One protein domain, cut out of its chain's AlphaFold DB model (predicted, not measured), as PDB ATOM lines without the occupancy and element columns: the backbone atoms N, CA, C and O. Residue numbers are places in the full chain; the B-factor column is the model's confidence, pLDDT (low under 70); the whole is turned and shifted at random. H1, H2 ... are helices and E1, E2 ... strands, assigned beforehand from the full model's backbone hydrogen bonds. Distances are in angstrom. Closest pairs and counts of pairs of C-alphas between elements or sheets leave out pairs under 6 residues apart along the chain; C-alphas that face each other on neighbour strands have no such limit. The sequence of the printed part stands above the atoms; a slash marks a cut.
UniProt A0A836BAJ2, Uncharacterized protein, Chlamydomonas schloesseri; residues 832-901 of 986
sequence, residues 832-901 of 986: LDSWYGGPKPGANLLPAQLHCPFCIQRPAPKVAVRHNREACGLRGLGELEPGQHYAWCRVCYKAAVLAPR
ATOM      1  N   LEU A 832     196.749 219.177 222.429       92.00
ATOM      2  CA  LEU A 832     195.297 219.233 222.249       92.00
ATOM      3  C   LEU A 832     194.766 217.992 221.523       92.00
ATOM      4  O   LEU A 832     193.777 217.421 221.970       92.00
ATOM      5  N   ASP A 833     195.454 217.551 220.468       90.25
ATOM      6  CA  ASP A 833     195.145 216.321 219.729       90.25
ATOM      7  C   ASP A 833     195.237 215.100 220.650       90.25
ATOM      8  O   ASP A 833     194.351 214.255 220.655       90.25
ATOM      9  N   SER A 834     196.272 215.029 221.492       91.06
ATOM     10  CA  SER A 834     196.425 213.937 222.456       91.06
ATOM     11  C   SER A 834     195.362 213.960 223.558       91.06
ATOM     12  O   SER A 834     194.888 212.899 223.954       91.06
ATOM     13  N   TRP A 835     194.999 215.138 224.072       93.44
ATOM     14  CA  TRP A 835     194.025 215.260 225.157       93.44
ATOM     15  C   TRP A 835     192.604 214.984 224.679       93.44
ATOM     16  O   TRP A 835     191.948 214.074 225.181       93.44
ATOM     17  N   TYR A 836     192.137 215.750 223.691       91.75
ATOM     18  CA  TYR A 836     190.777 215.621 223.182       91.75
ATOM     19  C   TYR A 836     190.607 214.399 222.284       91.75
ATOM     20  O   TYR A 836     189.504 213.876 222.237       91.75
ATOM     21  N   GLY A 837     191.654 213.928 221.600       88.56
ATOM     22  CA  GLY A 837     191.613 212.737 220.740       88.56
ATOM     23  C   GLY A 837     191.791 211.404 221.479       88.56
ATOM     24  O   GLY A 837     191.782 210.353 220.841       88.56
ATOM     25  N   GLY A 838     191.966 211.432 222.806       87.00
ATOM     26  CA  GLY A 838     192.034 210.230 223.642       87.00
ATOM     27  C   GLY A 838     190.753 209.381 223.598       87.00
ATOM     28  O   GLY A 838     190.845 208.189 223.309       87.00
ATOM     29  N   PRO A 839     189.561 209.966 223.837       88.50
ATOM     30  CA  PRO A 839     188.284 209.264 223.729       88.50
ATOM     31  C   PRO A 839     188.008 208.773 222.305       88.50
ATOM     32  O   PRO A 839     187.974 209.580 221.373       88.50
ATOM     33  N   LYS A 840     187.750 207.471 222.147       90.25
ATOM     34  CA  LYS A 840     187.421 206.833 220.861       90.25
ATOM     35  C   LYS A 840     186.253 205.851 220.998       90.25
ATOM     36  O   LYS A 840     186.122 205.242 222.066       90.25
ATOM     37  N   PRO A 841     185.436 205.652 219.947       87.50
ATOM     38  CA  PRO A 841     184.423 204.604 219.939       87.50
ATOM     39  C   PRO A 841     185.057 203.228 220.181       87.50
ATOM     40  O   PRO A 841     186.089 202.895 219.604       87.50
ATOM     41  N   GLY A 842     184.451 202.424 221.050       88.75
ATOM     42  CA  GLY A 842     184.935 201.093 221.417       88.75
ATOM     43  C   GLY A 842     186.073 201.065 222.441       88.75
ATOM     44  O   GLY A 842     186.568 199.981 222.742       88.75
ATOM     45  N   ALA A 843     186.497 202.209 222.979       91.12
ATOM     46  CA  ALA A 843     187.578 202.297 223.957       91.12
ATOM     47  C   ALA A 843     187.092 202.816 225.319       91.12
ATOM     48  O   ALA A 843     185.944 203.248 225.486       91.12
ATOM     49  N   ASN A 844     187.991 202.802 226.304       91.56
ATOM     50  CA  ASN A 844     187.788 203.471 227.583       91.56
ATOM     51  C   ASN A 844     187.441 204.949 227.384       91.56
ATOM     52  O   ASN A 844     188.096 205.671 226.630       91.56
ATOM     53  N   LEU A 845     186.437 205.413 228.120       91.00
ATOM     54  CA  LEU A 845     186.008 206.798 228.107       91.00
ATOM     55  C   LEU A 845     186.403 207.463 229.420       91.00
ATOM     56  O   LEU A 845     185.932 207.080 230.490       91.00
ATOM     57  N   LEU A 846     187.229 208.507 229.333       89.50
ATOM     58  CA  LEU A 846     187.515 209.390 230.457       89.50
ATOM     59  C   LEU A 846     186.754 210.714 230.267       89.50
ATOM     60  O   LEU A 846     187.200 211.558 229.488       89.50
ATOM     61  N   PRO A 847     185.643 210.962 230.993       87.81
ATOM     62  CA  PRO A 847     184.829 212.170 230.800       87.81
ATOM     63  C   PRO A 847     185.598 213.491 230.974       87.81
ATOM     64  O   PRO A 847     185.238 214.512 230.386       87.81
ATOM     65  N   ALA A 848     186.695 213.483 231.741       88.25
ATOM     66  CA  ALA A 848     187.572 214.642 231.896       88.25
ATOM     67  C   ALA A 848     188.239 215.075 230.575       88.25
ATOM     68  O   ALA A 848     188.443 216.268 230.369       88.25
ATOM     69  N   GLN A 849     188.520 214.141 229.657       91.12
ATOM     70  CA  GLN A 849     189.100 214.441 228.340       91.12
ATOM     71  C   GLN A 849     188.108 215.114 227.381       91.12
ATOM     72  O   GLN A 849     188.521 215.697 226.385       91.12
ATOM     73  N   LEU A 850     186.808 215.104 227.697       90.06
ATOM     74  CA  LEU A 850     185.782 215.867 226.971       90.06
ATOM     75  C   LEU A 850     185.694 217.330 227.435       90.06
ATOM     76  O   LEU A 850     184.966 218.138 226.857       90.06
ATOM     77  N   HIS A 851     186.432 217.685 228.488       91.00
ATOM     78  CA  HIS A 851     186.446 219.011 229.086       91.00
ATOM     79  C   HIS A 851     187.830 219.650 228.960       91.00
ATOM     80  O   HIS A 851     188.852 218.986 228.764       91.00
ATOM     81  N   CYS A 852     187.865 220.978 229.067       92.75
ATOM     82  CA  CYS A 852     189.117 221.716 229.107       92.75
ATOM     83  C   CYS A 852     189.944 221.295 230.337       92.75
ATOM     84  O   CYS A 852     189.433 221.411 231.452       92.75
ATOM     85  N   PRO A 853     191.230 220.924 230.190       92.56
ATOM     86  CA  PRO A 853     192.071 220.514 231.318       92.56
ATOM     87  C   PRO A 853     192.354 221.642 232.325       92.56
ATOM     88  O   PRO A 853     192.791 221.370 233.436       92.56
ATOM     89  N   PHE A 854     192.105 222.904 231.957       93.62
ATOM     90  CA  PHE A 854     192.379 224.062 232.815       93.62
ATOM     91  C   PHE A 854     191.119 224.619 233.465       93.62
ATOM     92  O   PHE A 854     191.028 224.718 234.683       93.62
ATOM     93  N   CYS A 855     190.140 225.022 232.653       92.69
ATOM     94  CA  CYS A 855     188.934 225.669 233.167       92.69
ATOM     95  C   CYS A 855     187.789 224.694 233.426       92.69
ATOM     96  O   CYS A 855     186.717 225.161 233.804       92.69
ATOM     97  N   ILE A 856     187.978 223.393 233.157       89.50
ATOM     98  CA  ILE A 856     187.002 222.295 233.298       89.50
ATOM     99  C   ILE A 856     185.672 222.497 232.552       89.50
ATOM    100  O   ILE A 856     184.785 221.654 232.607       89.50
ATOM    101  N   GLN A 857     185.532 223.594 231.807       89.56
ATOM    102  CA  GLN A 857     184.379 223.863 230.962       89.56
ATOM    103  C   GLN A 857     184.468 223.053 229.671       89.56
ATOM    104  O   GLN A 857     185.556 222.793 229.150       89.56
ATOM    105  N   ARG A 858     183.303 222.737 229.100       86.81
ATOM    106  CA  ARG A 858     183.210 222.134 227.764       86.81
ATOM    107  C   ARG A 858     183.870 223.049 226.720       86.81
ATOM    108  O   ARG A 858     183.587 224.257 226.735       86.81
ATOM    109  N   PRO A 859     184.727 222.534 225.822       90.56
ATOM    110  CA  PRO A 859     185.356 223.340 224.778       90.56
ATOM    111  C   PRO A 859     184.321 223.909 223.800       90.56
ATOM    112  O   PRO A 859     183.218 223.389 223.684       90.56
ATOM    113  N   ALA A 860     184.658 225.002 223.113       88.38
ATOM    114  CA  ALA A 860     183.838 225.605 222.061       88.38
ATOM    115  C   ALA A 860     183.741 224.687 220.820       88.38
ATOM    116  O   ALA A 860     184.671 223.904 220.597       88.38
ATOM    117  N   PRO A 861     182.689 224.798 219.974       80.50
ATOM    118  CA  PRO A 861     182.371 223.720 219.023       80.50
ATOM    119  C   PRO A 861     183.483 223.512 218.007       80.50
ATOM    120  O   PRO A 861     183.887 222.395 217.703       80.50
ATOM    121  N   LYS A 862     184.082 224.626 217.585       83.81
ATOM    122  CA  LYS A 862     185.221 224.662 216.667       83.81
ATOM    123  C   LYS A 862     186.460 223.937 217.207       83.81
ATOM    124  O   LYS A 862     187.250 223.449 216.411       83.81
ATOM    125  N   VAL A 863     186.655 223.883 218.528       87.50
ATOM    126  CA  VAL A 863     187.789 223.183 219.160       87.50
ATOM    127  C   VAL A 863     187.484 221.691 219.281       87.50
ATOM    128  O   VAL A 863     188.297 220.875 218.860       87.50
ATOM    129  N   ALA A 864     186.294 221.349 219.778       84.75
ATOM    130  CA  ALA A 864     185.809 219.973 219.876       84.75
ATOM    131  C   ALA A 864     185.852 219.243 218.520       84.75
ATOM    132  O   ALA A 864     186.525 218.227 218.386       84.75
ATOM    133  N   VAL A 865     185.241 219.826 217.481       82.81
ATOM    134  CA  VAL A 865     185.203 219.250 216.125       82.81
ATOM    135  C   VAL A 865     186.599 219.111 215.520       82.81
ATOM    136  O   VAL A 865     186.871 218.143 214.815       82.81
ATOM    137  N   ARG A 866     187.495 220.069 215.786       85.44
ATOM    138  CA  ARG A 866     188.854 220.055 215.236       85.44
ATOM    139  C   ARG A 866     189.704 218.919 215.796       85.44
ATOM    140  O   ARG A 866     190.483 218.353 215.040       85.44
ATOM    141  N   HIS A 867     189.590 218.638 217.093       87.62
ATOM    142  CA  HIS A 867     190.475 217.689 217.776       87.62
ATOM    143  C   HIS A 867     189.830 216.319 218.033       87.62
ATOM    144  O   HIS A 867     190.556 215.342 218.179       87.62
ATOM    145  N   ASN A 868     188.495 216.216 218.067       86.75
ATOM    146  CA  ASN A 868     187.780 214.942 218.172       86.75
ATOM    147  C   ASN A 868     186.341 215.043 217.636       86.75
ATOM    148  O   ASN A 868     185.378 215.148 218.398       86.75
ATOM    149  N   ARG A 869     186.193 215.000 216.306       82.88
ATOM    150  CA  ARG A 869     184.892 215.087 215.619       82.88
ATOM    151  C   ARG A 869     183.930 213.955 215.988       82.88
ATOM    152  O   ARG A 869     182.724 214.186 216.018       82.88
ATOM    153  N   GLU A 870     184.437 212.750 216.227       81.06
ATOM    154  CA  GLU A 870     183.602 211.575 216.500       81.06
ATOM    155  C   GLU A 870     182.870 211.715 217.818       81.06
ATOM    156  O   GLU A 870     181.678 211.423 217.909       81.06
ATOM    157  N   ALA A 871     183.568 212.222 218.831       83.75
ATOM    158  CA  ALA A 871     182.973 212.338 220.137       83.75
ATOM    159  C   ALA A 871     181.826 213.364 220.121       83.75
ATOM    160  O   ALA A 871     180.918 213.231 220.928       83.75
ATOM    161  N   CYS A 872     181.732 214.275 219.132       78.69
ATOM    162  CA  CYS A 872     180.547 215.134 218.968       78.69
ATOM    163  C   CYS A 872     179.227 214.357 218.833       78.69
ATOM    164  O   CYS A 872     178.173 214.953 219.039       78.69
ATOM    165  N   GLY A 873     179.268 213.072 218.466       73.31
ATOM    166  CA  GLY A 873     178.112 212.173 218.432       73.31
ATOM    167  C   GLY A 873     177.997 211.212 219.625       73.31
ATOM    168  O   GLY A 873     177.148 210.328 219.580       73.31
ATOM    169  N   LEU A 874     178.852 211.339 220.647       82.44
ATOM    170  CA  LEU A 874     178.784 210.572 221.897       82.44
ATOM    171  C   LEU A 874     177.486 210.900 222.641       82.44
ATOM    172  O   LEU A 874     177.122 212.068 222.698       82.44
ATOM    173  N   ARG A 875     176.830 209.883 223.209       81.06
ATOM    174  CA  ARG A 875     175.562 209.999 223.954       81.06
ATOM    175  C   ARG A 875     175.664 209.434 225.372       81.06
ATOM    176  O   ARG A 875     176.576 208.663 225.654       81.06
ATOM    177  N   GLY A 876     174.693 209.707 226.239       76.44
ATOM    178  CA  GLY A 876     174.569 209.123 227.580       76.44
ATOM    179  C   GLY A 876     175.550 209.623 228.655       76.44
ATOM    180  O   GLY A 876     175.668 208.974 229.689       76.44
ATOM    181  N   LEU A 877     176.249 210.747 228.466       77.75
ATOM    182  CA  LEU A 877     177.130 211.346 229.479       77.75
ATOM    183  C   LEU A 877     176.366 211.817 230.722       77.75
ATOM    184  O   LEU A 877     176.903 211.744 231.828       77.75
ATOM    185  N   GLY A 878     175.133 212.302 230.557       72.00
ATOM    186  CA  GLY A 878     174.264 212.702 231.668       72.00
ATOM    187  C   GLY A 878     173.813 211.553 232.582       72.00
ATOM    188  O   GLY A 878     173.397 211.810 233.708       72.00
ATOM    189  N   GLU A 879     173.919 210.302 232.126       74.88
ATOM    190  CA  GLU A 879     173.478 209.100 232.853       74.88
ATOM    191  C   GLU A 879     174.614 208.423 233.647       74.88
ATOM    192  O   GLU A 879     174.419 207.365 234.241       74.88
ATOM    193  N   LEU A 880     175.818 209.005 233.650       82.12
ATOM    194  CA  LEU A 880     177.001 208.388 234.247       82.12
ATOM    195  C   LEU A 880     177.061 208.586 235.770       82.12
ATOM    196  O   LEU A 880     177.183 209.710 236.266       82.12
ATOM    197  N   GLU A 881     177.044 207.481 236.516       76.94
ATOM    198  CA  GLU A 881     177.133 207.490 237.980       76.94
ATOM    199  C   GLU A 881     178.575 207.628 238.503       76.94
ATOM    200  O   GLU A 881     179.452 206.856 238.108       76.94
ATOM    201  N   PRO A 882     178.848 208.531 239.467       78.44
ATOM    202  CA  PRO A 882     180.170 208.663 240.077       78.44
ATOM    203  C   PRO A 882     180.715 207.342 240.646       78.44
ATOM    204  O   PRO A 882     179.978 206.542 241.210       78.44
ATOM    205  N   GLY A 883     182.036 207.145 240.579       82.38
ATOM    206  CA  GLY A 883     182.683 205.947 241.137       82.38
ATOM    207  C   GLY A 883     182.702 204.732 240.202       82.38
ATOM    208  O   GLY A 883     182.981 203.627 240.652       82.38
ATOM    209  N   GLN A 884     182.453 204.934 238.910       88.50
ATOM    210  CA  GLN A 884     182.539 203.903 237.875       88.50
ATOM    211  C   GLN A 884     183.660 204.224 236.867       88.50
ATOM    212  O   GLN A 884     184.048 205.381 236.672       88.50
ATOM    213  N   HIS A 885     184.193 203.189 236.225       88.44
ATOM    214  CA  HIS A 885     184.938 203.265 234.973       88.44
ATOM    215  C   HIS A 885     183.957 203.181 233.805       88.44
ATOM    216  O   HIS A 885     182.981 202.434 233.870       88.44
ATOM    217  N   TYR A 886     184.227 203.911 232.723       91.44
ATOM    218  CA  TYR A 886     183.327 203.992 231.573       91.44
ATOM    219  C   TYR A 886     184.017 203.563 230.284       91.44
ATOM    220  O   TYR A 886     185.236 203.685 230.135       91.44
ATOM    221  N   ALA A 887     183.209 203.123 229.330       91.06
ATOM    222  CA  ALA A 887     183.609 202.865 227.959       91.06
ATOM    223  C   ALA A 887     182.618 203.516 226.989       91.06
ATOM    224  O   ALA A 887     181.463 203.791 227.328       91.06
ATOM    225  N   TRP A 888     183.084 203.789 225.776       91.81
ATOM    226  CA  TRP A 888     182.260 204.306 224.693       91.81
ATOM    227  C   TRP A 888     181.855 203.147 223.785       91.81
ATOM    228  O   TRP A 888     182.704 202.517 223.164       91.81
ATOM    229  N   CYS A 889     180.561 202.849 223.693       88.75
ATOM    230  CA  CYS A 889     180.061 201.792 222.819       88.75
ATOM    231  C   CYS A 889     180.281 202.144 221.340       88.75
ATOM    232  O   CYS A 889     179.795 203.173 220.870       88.75
ATOM    233  N   ARG A 890     180.944 201.259 220.587       86.19
ATOM    234  CA  ARG A 890     181.169 201.429 219.136       86.19
ATOM    235  C   ARG A 890     179.906 201.329 218.270       86.19
ATOM    236  O   ARG A 890     179.940 201.742 217.120       86.19
ATOM    237  N   VAL A 891     178.824 200.739 218.789       80.50
ATOM    238  CA  VAL A 891     177.592 200.469 218.021       80.50
ATOM    239  C   VAL A 891     176.581 201.595 218.205       80.50
ATOM    240  O   VAL A 891     176.234 202.277 217.251       80.50
ATOM    241  N   CYS A 892     176.126 201.831 219.437       81.12
ATOM    242  CA  CYS A 892     175.113 202.849 219.727       81.12
ATOM    243  C   CYS A 892     175.694 204.234 220.051       81.12
ATOM    244  O   CYS A 892     174.937 205.152 220.356       81.12
ATOM    245  N   TYR A 893     177.025 204.384 220.032       85.06
ATOM    246  CA  TYR A 893     177.731 205.624 220.372       85.06
ATOM    247  C   TYR A 893     177.430 206.163 221.785       85.06
ATOM    248  O   TYR A 893     177.719 207.319 222.079       85.06
ATOM    249  N   LYS A 894     176.896 205.328 222.686       87.44
ATOM    250  CA  LYS A 894     176.592 205.701 224.072       87.44
ATOM    251  C   LYS A 894     177.785 205.448 225.002       87.44
ATOM    252  O   LYS A 894     178.463 204.424 224.891       87.44
ATOM    253  N   ALA A 895     178.020 206.365 225.932       89.38
ATOM    254  CA  ALA A 895     178.848 206.181 227.110       89.38
ATOM    255  C   ALA A 895     178.133 205.246 228.088       89.38
ATOM    256  O   ALA A 895     176.969 205.458 228.424       89.38
ATOM    257  N   ALA A 896     178.818 204.208 228.549       88.62
ATOM    258  CA  ALA A 896     178.233 203.238 229.460       88.62
ATOM    259  C   ALA A 896     179.248 202.763 230.503       88.62
ATOM    260  O   ALA A 896     180.464 202.886 230.327       88.62
ATOM    261  N   VAL A 897     178.721 202.261 231.620       89.25
ATOM    262  CA  VAL A 897     179.514 201.729 232.730       89.25
ATOM    263  C   VAL A 897     180.257 200.482 232.260       89.25
ATOM    264  O   VAL A 897     179.658 199.545 231.741       89.25
ATOM    265  N   LEU A 898     181.574 200.498 232.439       87.81
ATOM    266  CA  LEU A 898     182.465 199.385 232.140       87.81
ATOM    267  C   LEU A 898     182.677 198.506 233.377       87.81
ATOM    268  O   LEU A 898     182.578 197.288 233.289       87.81
ATOM    269  N   ALA A 899     182.997 199.128 234.513       85.25
ATOM    270  CA  ALA A 899     183.277 198.443 235.773       85.25
ATOM    271  C   ALA A 899     183.212 199.423 236.959       85.25
ATOM    272  O   ALA A 899     183.482 200.609 236.762       85.25
ATOM    273  N   PRO A 900     182.940 198.959 238.189       84.44
ATOM    274  CA  PRO A 900     183.078 199.777 239.391       84.44
ATOM    275  C   PRO A 900     184.532 200.193 239.627       84.44
ATOM    276  O   PRO A 900     185.469 199.457 239.321       84.44
ATOM    277  N   ARG A 901     184.728 201.397 240.173       83.25
ATOM    278  CA  ARG A 901     186.050 201.908 240.538       83.25
ATOM    279  C   ARG A 901     186.403 201.464 241.951       83.25
ATOM    280  O   ARG A 901     185.948 202.062 242.926       83.25
TER     281      ARG A 901
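This is residues 832 to 901 of the 986 residues of an uncharacterized protein of Chlamydomonas schloesseri (UniProt A0A836BAJ2). This domain has little regular structure: a loop-rich body with a two-stranded hairpin, E1 and E2, at one end, short helices H1 and H3 at the other and H2 between. Its 70 printed residues hold H1, H2, H3, E1 and E2 in that order, 27 residues in a mixed class. It is compact, radius of gyration of the C-alphas 11.6 A, spanning 31 by 26 by 20 A.

H1, residues 832 to 836, only just touches H2, residues 847 to 850, with 3 pairs of C-alphas within 8 A, the closest Tyr 836 and Gln 849, 5.6 A. H1 touches H3, residues 861 to 867; the closest C-alphas, Asp 833 and His 867, are 5.2 A apart. Every O i to N i+4 pair is within hydrogen-bond range in H1 and H3; H2 is too short for one. E1, residues 884 to 888, and E2, residues 895 to 900, form an antiparallel hairpin; N 885 and O 899, 2.7 A, are within hydrogen-bond range. Residues 844 to 845 pair antiparallel with 886 to 887 of E1.

H1 begins at C-alpha 832 (195.297, 219.233, 222.249). H3 is 10.2 A long, E1 13.2 A and E2 14.5 A, ending at C-alpha 900 (183.078, 199.777, 239.391).

The farthest C-alphas, Lys 862 and Pro 900, are 33.8 A apart. The printed part has no cut; the link H3 to E1 is long. No printed residue is under pLDDT 70.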